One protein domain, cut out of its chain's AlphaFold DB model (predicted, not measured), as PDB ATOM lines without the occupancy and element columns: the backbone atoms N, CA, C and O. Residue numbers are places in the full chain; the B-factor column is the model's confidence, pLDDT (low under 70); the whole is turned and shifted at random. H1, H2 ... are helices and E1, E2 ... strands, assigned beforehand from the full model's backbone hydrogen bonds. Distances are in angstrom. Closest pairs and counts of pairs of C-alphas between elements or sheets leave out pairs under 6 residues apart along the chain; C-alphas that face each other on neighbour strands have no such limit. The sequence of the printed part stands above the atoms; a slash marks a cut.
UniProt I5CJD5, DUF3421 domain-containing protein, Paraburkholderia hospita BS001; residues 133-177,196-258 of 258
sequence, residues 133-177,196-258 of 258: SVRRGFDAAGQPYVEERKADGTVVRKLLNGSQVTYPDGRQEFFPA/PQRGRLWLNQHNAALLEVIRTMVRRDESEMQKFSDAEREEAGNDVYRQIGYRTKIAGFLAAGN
ATOM      1  N   SER A 133     304.550 145.320 214.249       69.06
ATOM      2  CA  SER A 133     303.321 146.018 214.616       69.06
ATOM      3  C   SER A 133     303.628 146.962 215.779       69.06
ATOM      4  O   SER A 133     303.807 146.504 216.911       69.06
ATOM      5  N   VAL A 134     303.708 148.266 215.507       82.50
ATOM      6  CA  VAL A 134     303.882 149.284 216.550       82.50
ATOM      7  C   VAL A 134     302.522 149.653 217.140       82.50
ATOM      8  O   VAL A 134     301.596 150.075 216.436       82.50
ATOM      9  N   ARG A 135     302.405 149.505 218.458       87.06
ATOM     10  CA  ARG A 135     301.248 149.877 219.270       87.06
ATOM     11  C   ARG A 135     301.656 150.983 220.235       87.06
ATOM     12  O   ARG A 135     302.710 150.925 220.854       87.06
ATOM     13  N   ARG A 136     300.825 152.011 220.353       88.75
ATOM     14  CA  ARG A 136     301.065 153.185 221.199       88.75
ATOM     15  C   ARG A 136     299.885 153.332 222.152       88.75
ATOM     16  O   ARG A 136     298.757 153.090 221.726       88.75
ATOM     17  N   GLY A 137     300.134 153.695 223.403       89.62
ATOM     18  CA  GLY A 137     299.074 153.839 224.401       89.62
ATOM     19  C   GLY A 137     299.592 154.280 225.764       89.62
ATOM     20  O   GLY A 137     300.724 154.739 225.884       89.62
ATOM     21  N   PHE A 138     298.754 154.106 226.777       91.00
ATOM     22  CA  PHE A 138     298.932 154.469 228.172       91.00
ATOM     23  C   PHE A 138     298.646 153.266 229.081       91.00
ATOM     24  O   PHE A 138     297.710 152.481 228.866       91.00
ATOM     25  N   ASP A 139     299.493 153.070 230.086       86.94
ATOM     26  CA  ASP A 139     299.290 152.026 231.087       86.94
ATOM     27  C   ASP A 139     298.212 152.409 232.120       86.94
ATOM     28  O   ASP A 139     297.542 153.435 232.000       86.94
ATOM     29  N   ALA A 140     297.996 151.556 233.125       80.44
ATOM     30  CA  ALA A 140     296.986 151.792 234.158       80.44
ATOM     31  C   ALA A 140     297.267 153.036 235.022       80.44
ATOM     32  O   ALA A 140     296.341 153.560 235.633       80.44
ATOM     33  N   ALA A 141     298.516 153.506 235.060       78.06
ATOM     34  CA  ALA A 141     298.920 154.733 235.739       78.06
ATOM     35  C   ALA A 141     298.926 155.948 234.789       78.06
ATOM     36  O   ALA A 141     299.389 157.022 235.164       78.06
ATOM     37  N   GLY A 142     298.460 155.786 233.545       82.81
ATOM     38  CA  GLY A 142     298.457 156.843 232.538       82.81
ATOM     39  C   GLY A 142     299.842 157.175 231.979       82.81
ATOM     40  O   GLY A 142     299.993 158.182 231.287       82.81
ATOM     41  N   GLN A 143     300.864 156.350 232.231       86.31
ATOM     42  CA  GLN A 143     302.182 156.561 231.638       86.31
ATOM     43  C   GLN A 143     302.191 156.078 230.184       86.31
ATOM     44  O   GLN A 143     301.691 154.986 229.889       86.31
ATOM     45  N   PRO A 144     302.755 156.863 229.248       88.88
ATOM     46  CA  PRO A 144     302.774 156.490 227.847       88.88
ATOM     47  C   PRO A 144     303.746 155.331 227.608       88.88
ATOM     48  O   PRO A 144     304.827 155.260 228.199       88.88
ATOM     49  N   TYR A 145     303.395 154.462 226.667       89.06
ATOM     50  CA  TYR A 145     304.272 153.420 226.158       89.06
ATOM     51  C   TYR A 145     304.190 153.304 224.637       89.06
ATOM     52  O   TYR A 145     303.173 153.605 224.003       89.06
ATOM     53  N   VAL A 146     305.276 152.797 224.060       88.12
ATOM     54  CA  VAL A 146     305.318 152.315 222.680       88.12
ATOM     55  C   VAL A 146     305.765 150.867 222.707       88.12
ATOM     56  O   VAL A 146     306.833 150.557 223.215       88.12
ATOM     57  N   GLU A 147     304.954 149.985 222.156       87.44
ATOM     58  CA  GLU A 147     305.209 148.559 222.055       87.44
ATOM     59  C   GLU A 147     305.454 148.197 220.593       87.44
ATOM     60  O   GLU A 147     304.596 148.395 219.737       87.44
ATOM     61  N   GLU A 148     306.636 147.680 220.303       85.88
ATOM     62  CA  GLU A 148     307.037 147.203 218.990       85.88
ATOM     63  C   GLU A 148     307.192 145.685 219.051       85.88
ATOM     64  O   GLU A 148     307.978 145.159 219.840       85.88
ATOM     65  N   ARG A 149     306.443 144.970 218.213       84.25
ATOM     66  CA  ARG A 149     306.607 143.524 218.042       84.25
ATOM     67  C   ARG A 149     307.532 143.257 216.862       84.25
ATOM     68  O   ARG A 149     307.195 143.614 215.738       84.25
ATOM     69  N   LYS A 150     308.670 142.616 217.107       81.69
ATOM     70  CA  LYS A 150     309.649 142.225 216.087       81.69
ATOM     71  C   LYS A 150     309.255 140.911 215.405       81.69
ATOM     72  O   LYS A 150     308.445 140.139 215.918       81.69
ATOM     73  N   ALA A 151     309.846 140.656 214.236       78.12
ATOM     74  CA  ALA A 151     309.572 139.460 213.434       78.12
ATOM     75  C   ALA A 151     310.004 138.147 214.115       78.12
ATOM     76  O   ALA A 151     309.424 137.100 213.850       78.12
ATOM     77  N   ASP A 152     310.991 138.208 215.009       79.69
ATOM     78  CA  ASP A 152     311.476 137.080 215.816       79.69
ATOM     79  C   ASP A 152     310.541 136.727 216.993       79.69
ATOM     80  O   ASP A 152     310.806 135.772 217.714       79.69
ATOM     81  N   GLY A 153     309.452 137.481 217.192       78.88
ATOM     82  CA  GLY A 153     308.526 137.336 218.317       78.88
ATOM     83  C   GLY A 153     308.906 138.158 219.553       78.88
ATOM     84  O   GLY A 153     308.110 138.226 220.491       78.88
ATOM     85  N   THR A 154     310.070 138.816 219.553       81.12
ATOM     86  CA  THR A 154     310.499 139.718 220.624       81.12
ATOM     87  C   THR A 154     309.595 140.952 220.662       81.12
ATOM     88  O   THR A 154     309.305 141.565 219.635       81.12
ATOM     89  N   VAL A 155     309.167 141.364 221.853       85.25
ATOM     90  CA  VAL A 155     308.364 142.573 222.070       85.25
ATOM     91  C   VAL A 155     309.192 143.594 222.835       85.25
ATOM     92  O   VAL A 155     309.642 143.326 223.944       85.25
ATOM     93  N   VAL A 156     309.384 144.778 222.260       85.12
ATOM     94  CA  VAL A 156     310.073 145.897 222.909       85.12
ATOM     95  C   VAL A 156     309.042 146.936 223.323       85.12
ATOM     96  O   VAL A 156     308.410 147.566 222.480       85.12
ATOM     97  N   ARG A 157     308.887 147.144 224.627       87.00
ATOM     98  CA  ARG A 157     308.028 148.169 225.211       87.00
ATOM     99  C   ARG A 157     308.874 149.322 225.740       87.00
ATOM    100  O   ARG A 157     309.477 149.227 226.806       87.00
ATOM    101  N   LYS A 158     308.913 150.424 224.999       86.81
ATOM    102  CA  LYS A 158     309.507 151.692 225.436       86.81
ATOM    103  C   LYS A 158     308.567 152.360 226.442       86.81
ATOM    104  O   LYS A 158     307.384 152.543 226.151       86.81
ATOM    105  N   LEU A 159     309.108 152.725 227.597       86.00
ATOM    106  CA  LEU A 159     308.477 153.430 228.715       86.00
ATOM    107  C   LEU A 159     309.237 154.740 228.975       86.00
ATOM    108  O   LEU A 159     310.339 154.943 228.463       86.00
ATOM    109  N   LEU A 160     308.688 155.629 229.805       77.00
ATOM    110  CA  LEU A 160     309.378 156.875 230.171       77.00
ATOM    111  C   LEU A 160     310.710 156.639 230.903       77.00
ATOM    112  O   LEU A 160     311.633 157.435 230.761       77.00
ATOM    113  N   ASN A 161     310.804 155.566 231.690       76.50
ATOM    114  CA  ASN A 161     311.956 155.251 232.539       76.50
ATOM    115  C   ASN A 161     312.961 154.277 231.895       76.50
ATOM    116  O   ASN A 161     313.990 153.971 232.502       76.50
ATOM    117  N   GLY A 162     312.688 153.772 230.691       74.69
ATOM    118  CA  GLY A 162     313.520 152.761 230.046       74.69
ATOM    119  C   GLY A 162     312.773 151.946 229.002       74.69
ATOM    120  O   GLY A 162     311.679 152.294 228.576       74.69
ATOM    121  N   SER A 163     313.375 150.851 228.560       79.88
ATOM    122  CA  SER A 163     312.774 149.901 227.627       79.88
ATOM    123  C   SER A 163     312.696 148.525 228.266       79.88
ATOM    124  O   SER A 163     313.695 148.009 228.754       79.88
ATOM    125  N   GLN A 164     311.521 147.915 228.235       83.25
ATOM    126  CA  GLN A 164     311.327 146.521 228.606       83.25
ATOM    127  C   GLN A 164     311.340 145.657 227.342       83.25
ATOM    128  O   GLN A 164     310.620 145.945 226.390       83.25
ATOM    129  N   VAL A 165     312.146 144.603 227.319       81.75
ATOM    130  CA  VAL A 165     312.225 143.632 226.224       81.75
ATOM    131  C   VAL A 165     311.674 142.305 226.723       81.75
ATOM    132  O   VAL A 165     312.165 141.771 227.713       81.75
ATOM    133  N   THR A 166     310.668 141.777 226.037       86.19
ATOM    134  CA  THR A 166     310.092 140.454 226.279       86.19
ATOM    135  C   THR A 166     310.474 139.542 225.123       86.19
ATOM    136  O   THR A 166     310.068 139.786 223.987       86.19
ATOM    137  N   TYR A 167     311.253 138.507 225.401       82.56
ATOM    138  CA  TYR A 167     311.699 137.534 224.409       82.56
ATOM    139  C   TYR A 167     310.623 136.457 224.161       82.56
ATOM    140  O   TYR A 167     309.722 136.279 224.989       82.56
ATOM    141  N   PRO A 168     310.697 135.711 223.042       81.25
ATOM    142  CA  PRO A 168     309.721 134.667 222.710       81.25
ATOM    143  C   PRO A 168     309.629 133.530 223.738       81.25
ATOM    144  O   PRO A 168     308.591 132.882 223.846       81.25
ATOM    145  N   ASP A 169     310.699 133.294 224.498       83.62
ATOM    146  CA  ASP A 169     310.769 132.311 225.587       83.62
ATOM    147  C   ASP A 169     310.079 132.789 226.884       83.62
ATOM    148  O   ASP A 169     310.025 132.051 227.869       83.62
ATOM    149  N   GLY A 170     309.544 134.015 226.895       80.56
ATOM    150  CA  GLY A 170     308.890 134.640 228.041       80.56
ATOM    151  C   GLY A 170     309.836 135.389 228.983       80.56
ATOM    152  O   GLY A 170     309.356 136.050 229.908       80.56
ATOM    153  N   ARG A 171     311.159 135.349 228.758       84.56
ATOM    154  CA  ARG A 171     312.131 136.137 229.528       84.56
ATOM    155  C   ARG A 171     311.867 137.626 229.325       84.56
ATOM    156  O   ARG A 171     311.627 138.077 228.206       84.56
ATOM    157  N   GLN A 172     311.952 138.398 230.405       84.19
ATOM    158  CA  GLN A 172     311.826 139.852 230.367       84.19
ATOM    159  C   GLN A 172     313.089 140.518 230.897       84.19
ATOM    160  O   GLN A 172     313.623 140.121 231.930       84.19
ATOM    161  N   GLU A 173     313.536 141.559 230.207       77.38
ATOM    162  CA  GLU A 173     314.672 142.383 230.606       77.38
ATOM    163  C   GLU A 173     314.291 143.855 230.566       77.38
ATOM    164  O   GLU A 173     313.619 144.305 229.641       77.38
ATOM    165  N   PHE A 174     314.724 144.618 231.568       81.75
ATOM    166  CA  PHE A 174     314.506 146.056 231.620       81.75
ATOM    167  C   PHE A 174     315.830 146.798 231.451       81.75
ATOM    168  O   PHE A 174     316.778 146.591 232.206       81.75
ATOM    169  N   PHE A 175     315.864 147.692 230.472       72.62
ATOM    170  CA  PHE A 175     316.992 148.550 230.149       72.62
ATOM    171  C   PHE A 175     316.640 149.984 230.558       72.62
ATOM    172  O   PHE A 175     315.783 150.594 229.914       72.62
ATOM    173  N   PRO A 176     317.246 150.541 231.619       71.06
ATOM    174  CA  PRO A 176     316.920 151.887 232.078       71.06
ATOM    175  C   PRO A 176     317.286 152.937 231.024       71.06
ATOM    176  O   PRO A 176     318.266 152.790 230.290       71.06
ATOM    177  N   ALA A 177     316.508 154.018 230.960       63.78
ATOM    178  CA  ALA A 177     316.787 155.123 230.054       63.78
ATOM    179  C   ALA A 177     318.113 155.800 230.441       63.78
ATOM    180  O   ALA A 177     318.254 156.362 231.527       63.78
ATOM    181  N   PRO A 196     296.014 190.712 223.576       79.00
ATOM    182  CA  PRO A 196     295.879 189.605 224.523       79.00
ATOM    183  C   PRO A 196     294.836 188.548 224.127       79.00
ATOM    184  O   PRO A 196     294.974 187.380 224.501       79.00
ATOM    185  N   GLN A 197     293.787 188.915 223.383       83.75
ATOM    186  CA  GLN A 197     292.742 187.971 222.966       83.75
ATOM    187  C   GLN A 197     293.260 187.009 221.898       83.75
ATOM    188  O   GLN A 197     293.040 185.797 221.984       83.75
ATOM    189  N   ARG A 198     294.025 187.528 220.933       79.81
ATOM    190  CA  ARG A 198     294.706 186.710 219.920       79.81
ATOM    191  C   ARG A 198     295.713 185.748 220.541       79.81
ATOM    192  O   ARG A 198     295.752 184.587 220.139       79.81
ATOM    193  N   GLY A 199     296.462 186.193 221.552       79.31
ATOM    194  CA  GLY A 199     297.375 185.322 222.300       79.31
ATOM    195  C   GLY A 199     296.656 184.138 222.960       79.31
ATOM    196  O   GLY A 199     297.085 182.993 222.823       79.31
ATOM    197  N   ARG A 200     295.510 184.386 223.608       82.00
ATOM    198  CA  ARG A 200     294.700 183.329 224.247       82.00
ATOM    199  C   ARG A 200     294.081 182.368 223.236       82.00
ATOM    200  O   ARG A 200     294.068 181.164 223.479       82.00
ATOM    201  N   LEU A 201     293.596 182.877 222.102       84.31
ATOM    202  CA  LEU A 201     293.061 182.038 221.030       84.31
ATOM    203  C   LEU A 201     294.134 181.089 220.486       84.31
ATOM    204  O   LEU A 201     293.881 179.891 220.367       84.31
ATOM    205  N   TRP A 202     295.329 181.614 220.213       80.50
ATOM    206  CA  TRP A 202     296.454 180.821 219.730       80.50
ATOM    207  C   TRP A 202     296.854 179.727 220.727       80.50
ATOM    208  O   TRP A 202     296.975 178.569 220.335       80.50
ATOM    209  N   LEU A 203     296.977 180.059 222.020       84.62
ATOM    210  CA  LEU A 203     297.296 179.083 223.070       84.62
ATOM    211  C   LEU A 203     296.273 177.948 223.119       84.62
ATOM    212  O   LEU A 203     296.644 176.777 223.154       84.62
ATOM    213  N   ASN A 204     294.983 178.283 223.073       84.81
ATOM    214  CA  ASN A 204     293.913 177.290 223.111       84.81
ATOM    215  C   ASN A 204     293.914 176.399 221.861       84.81
ATOM    216  O   ASN A 204     293.747 175.186 221.975       84.81
ATOM    217  N   GLN A 205     294.136 176.979 220.677       84.94
ATOM    218  CA  GLN A 205     294.243 176.229 219.424       84.94
ATOM    219  C   GLN A 205     295.458 175.301 219.419       84.94
ATOM    220  O   GLN A 205     295.334 174.138 219.045       84.94
ATOM    221  N   HIS A 206     296.612 175.784 219.878       83.56
ATOM    222  CA  HIS A 206     297.823 174.980 219.997       83.56
ATOM    223  C   HIS A 206     297.630 173.823 220.984       83.56
ATOM    224  O   HIS A 206     297.918 172.669 220.660       83.56
ATOM    225  N   ASN A 207     297.063 174.113 222.158       88.31
ATOM    226  CA  ASN A 207     296.753 173.107 223.166       88.31
ATOM    227  C   ASN A 207     295.798 172.028 222.613       88.31
ATOM    228  O   ASN A 207     296.026 170.835 222.817       88.31
ATOM    229  N   ALA A 208     294.756 172.425 221.872       87.75
ATOM    230  CA  ALA A 208     293.821 171.501 221.226       87.75
ATOM    231  C   ALA A 208     294.473 170.680 220.100       87.75
ATOM    232  O   ALA A 208     294.204 169.485 219.974       87.75
ATOM    233  N   ALA A 209     295.362 171.286 219.310       85.50
ATOM    234  CA  ALA A 209     296.085 170.594 218.248       85.50
ATOM    235  C   ALA A 209     296.993 169.484 218.805       85.50
ATOM    236  O   ALA A 209     297.005 168.378 218.266       85.50
ATOM    237  N   LEU A 210     297.698 169.737 219.913       86.44
ATOM    238  CA  LEU A 210     298.508 168.713 220.583       86.44
ATOM    239  C   LEU A 210     297.660 167.517 221.044       86.44
ATOM    240  O   LEU A 210     298.077 166.368 220.898       86.44
ATOM    241  N   LEU A 211     296.452 167.775 221.553       89.69
ATOM    242  CA  LEU A 211     295.526 166.717 221.952       89.69
ATOM    243  C   LEU A 211     295.081 165.859 220.758       89.69
ATOM    244  O   LEU A 211     295.025 164.637 220.873       89.69
ATOM    245  N   GLU A 212     294.811 166.468 219.601       91.12
ATOM    246  CA  GLU A 212     294.476 165.730 218.372       91.12
ATOM    247  C   GLU A 212     295.637 164.872 217.858       91.12
ATOM    248  O   GLU A 212     295.419 163.758 217.368       91.12
ATOM    249  N   VAL A 213     296.874 165.351 217.999       85.31
ATOM    250  CA  VAL A 213     298.070 164.569 217.662       85.31
ATOM    251  C   VAL A 213     298.157 163.325 218.549       85.31
ATOM    252  O   VAL A 213     298.307 162.218 218.029       85.31
ATOM    253  N   ILE A 214     297.976 163.474 219.867       88.12
ATOM    254  CA  ILE A 214     297.956 162.348 220.817       88.12
ATOM    255  C   ILE A 214     296.836 161.363 220.466       88.12
ATOM    256  O   ILE A 214     297.119 160.178 220.285       88.12
ATOM    257  N   ARG A 215     295.598 161.847 220.273       91.38
ATOM    258  CA  ARG A 215     294.447 161.027 219.842       91.38
ATOM    259  C   ARG A 215     294.769 160.212 218.602       91.38
ATOM    260  O   ARG A 215     294.487 159.020 218.552       91.38
ATOM    261  N   THR A 216     295.380 160.840 217.604       89.31
ATOM    262  CA  THR A 216     295.733 160.171 216.348       89.31
ATOM    263  C   THR A 216     296.790 159.085 216.567       89.31
ATOM    264  O   THR A 216     296.650 157.988 216.028       89.31
ATOM    265  N   MET A 217     297.803 159.335 217.404       85.00
ATOM    266  CA  MET A 217     298.850 158.350 217.711       85.00
ATOM    267  C   MET A 217     298.326 157.117 218.453       85.00
ATOM    268  O   MET A 217     298.805 156.015 218.191       85.00
ATOM    269  N   VAL A 218     297.321 157.277 219.318       89.50
ATOM    270  CA  VAL A 218     296.648 156.159 220.007       89.50
ATOM    271  C   VAL A 218     295.425 155.635 219.249       89.50
ATOM    272  O   VAL A 218     294.551 154.997 219.822       89.50
ATOM    273  N   ARG A 219     295.350 155.896 217.934       88.88
ATOM    274  CA  ARG A 219     294.286 155.410 217.034       88.88
ATOM    275  C   ARG A 219     292.867 155.807 217.463       88.88
ATOM    276  O   ARG A 219     291.910 155.117 217.128       88.88
ATOM    277  N   ARG A 220     292.735 156.943 218.155       90.69
ATOM    278  CA  ARG A 220     291.478 157.491 218.685       90.69
ATOM    279  C   ARG A 220     290.752 156.511 219.617       90.69
ATOM    280  O   ARG A 220     289.528 156.506 219.666       90.69
ATOM    281  N   ASP A 221     291.504 155.678 220.337       90.75
ATOM    282  CA  ASP A 221     290.945 154.791 221.354       90.75
ATOM    283  C   ASP A 221     290.520 155.605 222.587       90.75
ATOM    284  O   ASP A 221     291.349 156.219 223.263       90.75
ATOM    285  N   GLU A 222     289.219 155.622 222.875       92.56
ATOM    286  CA  GLU A 222     288.644 156.390 223.986       92.56
ATOM    287  C   GLU A 222     289.136 155.906 225.357       92.56
ATOM    288  O   GLU A 222     289.287 156.707 226.276       92.56
ATOM    289  N   SER A 223     289.449 154.615 225.510       92.00
ATOM    290  CA  SER A 223     289.962 154.084 226.778       92.00
ATOM    291  C   SER A 223     291.390 154.558 227.053       92.00
ATOM    292  O   SER A 223     291.738 154.880 228.189       92.00
ATOM    293  N   GLU A 224     292.208 154.665 226.005       92.12
ATOM    294  CA  GLU A 224     293.560 155.221 226.072       92.12
ATOM    295  C   GLU A 224     293.519 156.732 226.323       92.12
ATOM    296  O   GLU A 224     294.268 157.255 227.150       92.12
ATOM    297  N   MET A 225     292.585 157.429 225.674       95.31
ATOM    298  CA  MET A 225     292.374 158.856 225.894       95.31
ATOM    299  C   MET A 225     291.857 159.179 227.294       95.31
ATOM    300  O   MET A 225     292.224 160.221 227.838       95.31
ATOM    301  N   GLN A 226     291.061 158.296 227.897       93.12
ATOM    302  CA  GLN A 226     290.607 158.458 229.275       93.12
ATOM    303  C   GLN A 226     291.785 158.405 230.254       93.12
ATOM    304  O   GLN A 226     291.960 159.332 231.041       93.12
ATOM    305  N   LYS A 227     292.658 157.392 230.136       94.25
ATOM    306  CA  LYS A 227     293.872 157.271 230.966       94.25
ATOM    307  C   LYS A 227     294.775 158.500 230.835       94.25
ATOM    308  O   LYS A 227     295.271 159.012 231.834       94.25
ATOM    309  N   PHE A 228     294.957 158.993 229.607       94.81
ATOM    310  CA  PHE A 228     295.691 160.233 229.357       94.81
ATOM    311  C   PHE A 228     295.030 161.440 230.035       94.81
ATOM    312  O   PHE A 228     295.717 162.228 230.680       94.81
ATOM    313  N   SER A 229     293.710 161.597 229.894       92.81
ATOM    314  CA  SER A 229     292.984 162.731 230.472       92.81
ATOM    315  C   SER A 229     293.041 162.739 231.997       92.81
ATOM    316  O   SER A 229     293.057 163.820 232.588       92.81
ATOM    317  N   ASP A 230     293.030 161.567 232.626       92.75
ATOM    318  CA  ASP A 230     293.122 161.448 234.078       92.75
ATOM    319  C   ASP A 230     294.529 161.824 234.563       92.75
ATOM    320  O   ASP A 230     294.660 162.662 235.456       92.75
ATOM    321  N   ALA A 231     295.575 161.325 233.894       92.69
ATOM    322  CA  ALA A 231     296.962 161.678 234.203       92.69
ATOM    323  C   ALA A 231     297.280 163.162 233.940       92.69
ATOM    324  O   ALA A 231     297.970 163.809 234.727       92.69
ATOM    325  N   GLU A 232     296.744 163.745 232.864       94.50
ATOM    326  CA  GLU A 232     296.885 165.178 232.587       94.50
ATOM    327  C   GLU A 232     296.237 166.032 233.683       94.50
ATOM    328  O   GLU A 232     296.790 167.058 234.084       94.50
ATOM    329  N   ARG A 233     295.068 165.619 234.184       92.88
ATOM    330  CA  ARG A 233     294.377 166.345 235.252       92.88
ATOM    331  C   ARG A 233     295.192 166.350 236.543       92.88
ATOM    332  O   ARG A 233     295.190 167.367 237.233       92.88
ATOM    333  N   GLU A 234     295.873 165.253 236.851       91.56
ATOM    334  CA  GLU A 234     296.738 165.136 238.026       91.56
ATOM    335  C   GLU A 234     298.012 165.985 237.890       91.56
ATOM    336  O   GLU A 234     298.327 166.770 238.784       91.56
ATOM    337  N   GLU A 235     298.703 165.900 236.751       88.50
ATOM    338  CA  GLU A 235     300.013 166.540 236.567       88.50
ATOM    339  C   GLU A 235     299.910 168.036 236.206       88.50
ATOM    340  O   GLU A 235     300.667 168.879 236.700       88.50
ATOM    341  N   ALA A 236     298.978 168.390 235.318       87.75
ATOM    342  CA  ALA A 236     298.865 169.732 234.747       87.75
ATOM    343  C   ALA A 236     297.664 170.529 235.281       87.75
ATOM    344  O   ALA A 236     297.697 171.766 235.278       87.75
ATOM    345  N   GLY A 237     296.614 169.852 235.751       90.81
ATOM    346  CA  GLY A 237     295.379 170.492 236.201       90.81
ATOM    347  C   GLY A 237     294.720 171.328 235.098       90.81
ATOM    348  O   GLY A 237     294.623 170.907 233.945       90.81
ATOM    349  N   ASN A 238     294.267 172.535 235.451       87.94
ATOM    350  CA  ASN A 238     293.577 173.457 234.536       87.94
ATOM    351  C   ASN A 238     294.491 174.550 233.946       87.94
ATOM    352  O   ASN A 238     294.001 175.458 233.272       87.94
ATOM    353  N   ASP A 239     295.799 174.511 234.217       87.75
ATOM    354  CA  ASP A 239     296.740 175.508 233.705       87.75
ATOM    355  C   ASP A 239     297.128 175.189 232.254       87.75
ATOM    356  O   ASP A 239     297.693 174.134 231.960       87.75
ATOM    357  N   VAL A 240     296.835 176.115 231.334       85.19
ATOM    358  CA  VAL A 240     297.030 175.882 229.894       85.19
ATOM    359  C   VAL A 240     298.502 175.680 229.531       85.19
ATOM    360  O   VAL A 240     298.806 174.906 228.628       85.19
ATOM    361  N   TYR A 241     299.428 176.342 230.229       84.50
ATOM    362  CA  TYR A 241     300.856 176.222 229.944       84.50
ATOM    363  C   TYR A 241     301.396 174.883 230.435       84.50
ATOM    364  O   TYR A 241     302.163 174.234 229.721       84.50
ATOM    365  N   ARG A 242     300.949 174.426 231.611       85.62
ATOM    366  CA  ARG A 242     301.267 173.081 232.107       85.62
ATOM    367  C   ARG A 242     300.705 172.002 231.190       85.62
ATOM    368  O   ARG A 242     301.426 171.058 230.881       85.62
ATOM    369  N   GLN A 243     299.477 172.168 230.697       90.31
ATOM    370  CA  GLN A 243     298.877 171.241 229.730       90.31
ATOM    371  C   GLN A 243     299.675 171.190 228.426       90.31
ATOM    372  O   GLN A 243     300.010 170.106 227.961       90.31
ATOM    373  N   ILE A 244     300.050 172.344 227.862       85.38
ATOM    374  CA  ILE A 244     300.882 172.404 226.651       85.38
ATOM    375  C   ILE A 244     302.222 171.691 226.879       85.38
ATOM    376  O   ILE A 244     302.627 170.871 226.053       85.38
ATOM    377  N   GLY A 245     302.894 171.952 228.005       83.75
ATOM    378  CA  GLY A 245     304.156 171.296 228.352       83.75
ATOM    379  C   GLY A 245     304.010 169.778 228.496       83.75
ATOM    380  O   GLY A 245     304.779 169.018 227.901       83.75
ATOM    381  N   TYR A 246     302.984 169.331 229.223       88.94
ATOM    382  CA  TYR A 246     302.678 167.916 229.419       88.94
ATOM    383  C   TYR A 246     302.357 167.219 228.092       88.94
ATOM    384  O   TYR A 246     303.021 166.249 227.724       88.94
ATOM    385  N   ARG A 247     301.423 167.762 227.304       93.00
ATOM    386  CA  ARG A 247     301.051 167.227 225.987       93.00
ATOM    387  C   ARG A 247     302.230 167.174 225.027       93.00
ATOM    388  O   ARG A 247     302.371 166.187 224.316       93.00
ATOM    389  N   THR A 248     303.099 168.184 225.027       87.06
ATOM    390  CA  THR A 248     304.313 168.198 224.194       87.06
ATOM    391  C   THR A 248     305.252 167.052 224.568       87.06
ATOM    392  O   THR A 248     305.707 166.322 223.686       87.06
ATOM    393  N   LYS A 249     305.495 166.836 225.870       85.88
ATOM    394  CA  LYS A 249     306.308 165.714 226.371       85.88
ATOM    395  C   LYS A 249     305.722 164.366 225.942       85.88
ATOM    396  O   LYS A 249     306.448 163.523 225.419       85.88
ATOM    397  N   ILE A 250     304.416 164.172 226.138       87.12
ATOM    398  CA  ILE A 250     303.720 162.927 225.789       87.12
ATOM    399  C   ILE A 250     303.719 162.700 224.275       87.12
ATOM    400  O   ILE A 250     304.074 161.615 223.819       87.12
ATOM    401  N   ALA A 251     303.383 163.718 223.482       84.31
ATOM    402  CA  ALA A 251     303.369 163.625 222.028       84.31
ATOM    403  C   ALA A 251     304.763 163.313 221.466       84.31
ATOM    404  O   ALA A 251     304.896 162.438 220.612       84.31
ATOM    405  N   GLY A 252     305.805 163.972 221.983       78.69
ATOM    406  CA  GLY A 252     307.192 163.699 221.607       78.69
ATOM    407  C   GLY A 252     307.608 162.263 221.926       78.69
ATOM    408  O   GLY A 252     308.188 161.587 221.078       78.69
ATOM    409  N   PHE A 253     307.249 161.761 223.111       83.81
ATOM    410  CA  PHE A 253     307.519 160.376 223.492       83.81
ATOM    411  C   PHE A 253     306.812 159.372 222.569       83.81
ATOM    412  O   PHE A 253     307.437 158.440 222.062       83.81
ATOM    413  N   LEU A 254     305.515 159.575 222.311       83.31
ATOM    414  CA  LEU A 254     304.733 158.698 221.440       83.31
ATOM    415  C   LEU A 254     305.237 158.728 219.991       83.31
ATOM    416  O   LEU A 254     305.144 157.705 219.318       83.31
ATOM    417  N   ALA A 255     305.807 159.841 219.520       76.56
ATOM    418  CA  ALA A 255     306.394 159.955 218.185       76.56
ATOM    419  C   ALA A 255     307.774 159.278 218.059       76.56
ATOM    420  O   ALA A 255     308.097 158.754 216.996       76.56
ATOM    421  N   ALA A 256     308.570 159.228 219.134       67.69
ATOM    422  CA  ALA A 256     309.945 158.700 219.145       67.69
ATOM    423  C   ALA A 256     310.061 157.166 218.993       67.69
ATOM    424  O   ALA A 256     311.144 156.588 219.099       67.69
ATOM    425  N   GLY A 257     308.949 156.468 218.776       54.00
ATOM    426  CA  GLY A 257     308.938 155.023 218.586       54.00
ATOM    427  C   GLY A 257     309.061 154.578 217.131       54.00
ATOM    428  O   GLY A 257     308.311 153.681 216.762       54.00
ATOM    429  N   ASN A 258     309.931 155.217 216.350       37.25
ATOM    430  CA  ASN A 258     310.392 154.763 215.033       37.25
ATOM    431  C   ASN A 258     311.904 154.540 215.073       37.25
ATOM    432  O   ASN A 258     312.571 155.263 215.851       37.25
TER     433      ASN A 258
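Overview. This is residues 133 to 177 and 196 to 258 of the 258 residues of the protein "DUF3421 domain-containing protein" of Paraburkholderia hospita BS001 (UniProt I5CJD5). The model is a long rod made of two parts set end to end: a twisted five-stranded sheet, E1 to E5, at one end, and a group of three helices, H1, H2 and H3, at the other. H1 and H3 lie side by side and run the same way toward the sheet, where the last part of H3, residues 249 to 255, comes over E2; H1 reaches to the far end of the rod with Pro 196, and H2 lies at a steep tilt to both of them, near E1. The printed part has 108 residues, with five named strands followed by three named helices along the chain, and its class is mixed, helices and strands. The sheet's order is E1 - E2 - E3 - E4 - E5, all antiparallel. The whole is only just loose, close to compact, with a radius of gyration of the C-alphas of 15.9 A, and the C-alphas span 58 by 23 by 22 A.

Arrangement. E1, residues 133 to 138, and E2, residues 144 to 149, form a hairpin, with N 135 and O 147 within hydrogen-bond range at 2.8 A. E2 and E3, residues 155 to 159, form the next hairpin, with N 158 and O 146 at 2.7 A. E3 and E4, residues 162 to 166, follow as a hairpin with N 157 and O 164 at 2.7 A. E4 and E5, residues 172 to 176, form the last hairpin, with N 163 and O 175 at 2.8 A. The five strands are a meander, each strand the antiparallel neighbour of the one before; E1 and E5 are its edge strands, and they are apart. From edge to edge the strands' lines turn by 65 degrees. H1, residues 196 to 217, is on the sheet but only grazes it, with its residues 214 to 217. H2, residues 222 to 235, also only grazes the sheet, with its residues 223 to 231; its closest C-alphas to E1 are those of Glu 224 and Phe 138, 5.8 A apart. H1 and H2 are close but not clearly touching, at a steep tilt of 47 degrees, opposite ways; their closest C-alphas, those of Arg 215 and Met 225, are 6.8 A apart. H3, residues 240 to 255, is on the sheet at a height of 11.9 A, over E2, and runs along the strands, at 10 degrees to E2 on the local plane. With H3 on one face, the sheet and helix make two layers. The closest C-alphas of H3 and E2, those of Leu 254 and Val 146, are 6.5 A apart. H3 touches H1 at a shallow tilt of 29 degrees, the same way; the closest C-alphas, those of Ile 244 and Asn 207, are 5.4 A apart. H2 and H3 only just touch, with 3 pairs of C-alphas within 8 A, by residues 232 to 235 of H2 and 243 to 246 of H3 alone; the closest are those of Glu 232 and Gln 243, 7.0 A apart. In H1, H2 and H3 every O i to N i+4 pair is within hydrogen-bond range.

Along the chain. E1 begins at C-alpha 133, (303.321, 146.018, 214.616), and measures 16.6 A from first to last C-alpha; E2 measures 16.7 A. E3, E4 and E5 have five residues each. H1, the longest helix with 22 residues, begins at C-alpha 196, (295.879, 189.605, 224.523), and measures 32.1 A. H2 has 14 residues and measures 19.8 A. H3 has 16 residues, measures 21.9 A and ends at C-alpha 255, (306.394, 159.955, 218.185).

Size, cuts and confidence. The two C-alphas farthest apart, those of Asp 169 and Pro 196, are 59.2 A apart. Residues 178 to 195 are not printed, and C-alphas 177 and 196 are 40.7 A apart across this cut. Of the links that are printed whole, each is tight. The printed part ends at Asn 258, the chain's last residue. The mean pLDDT of the printed part is 84.3; residue 133, residue 177 and residues 256 to 258 are under 70.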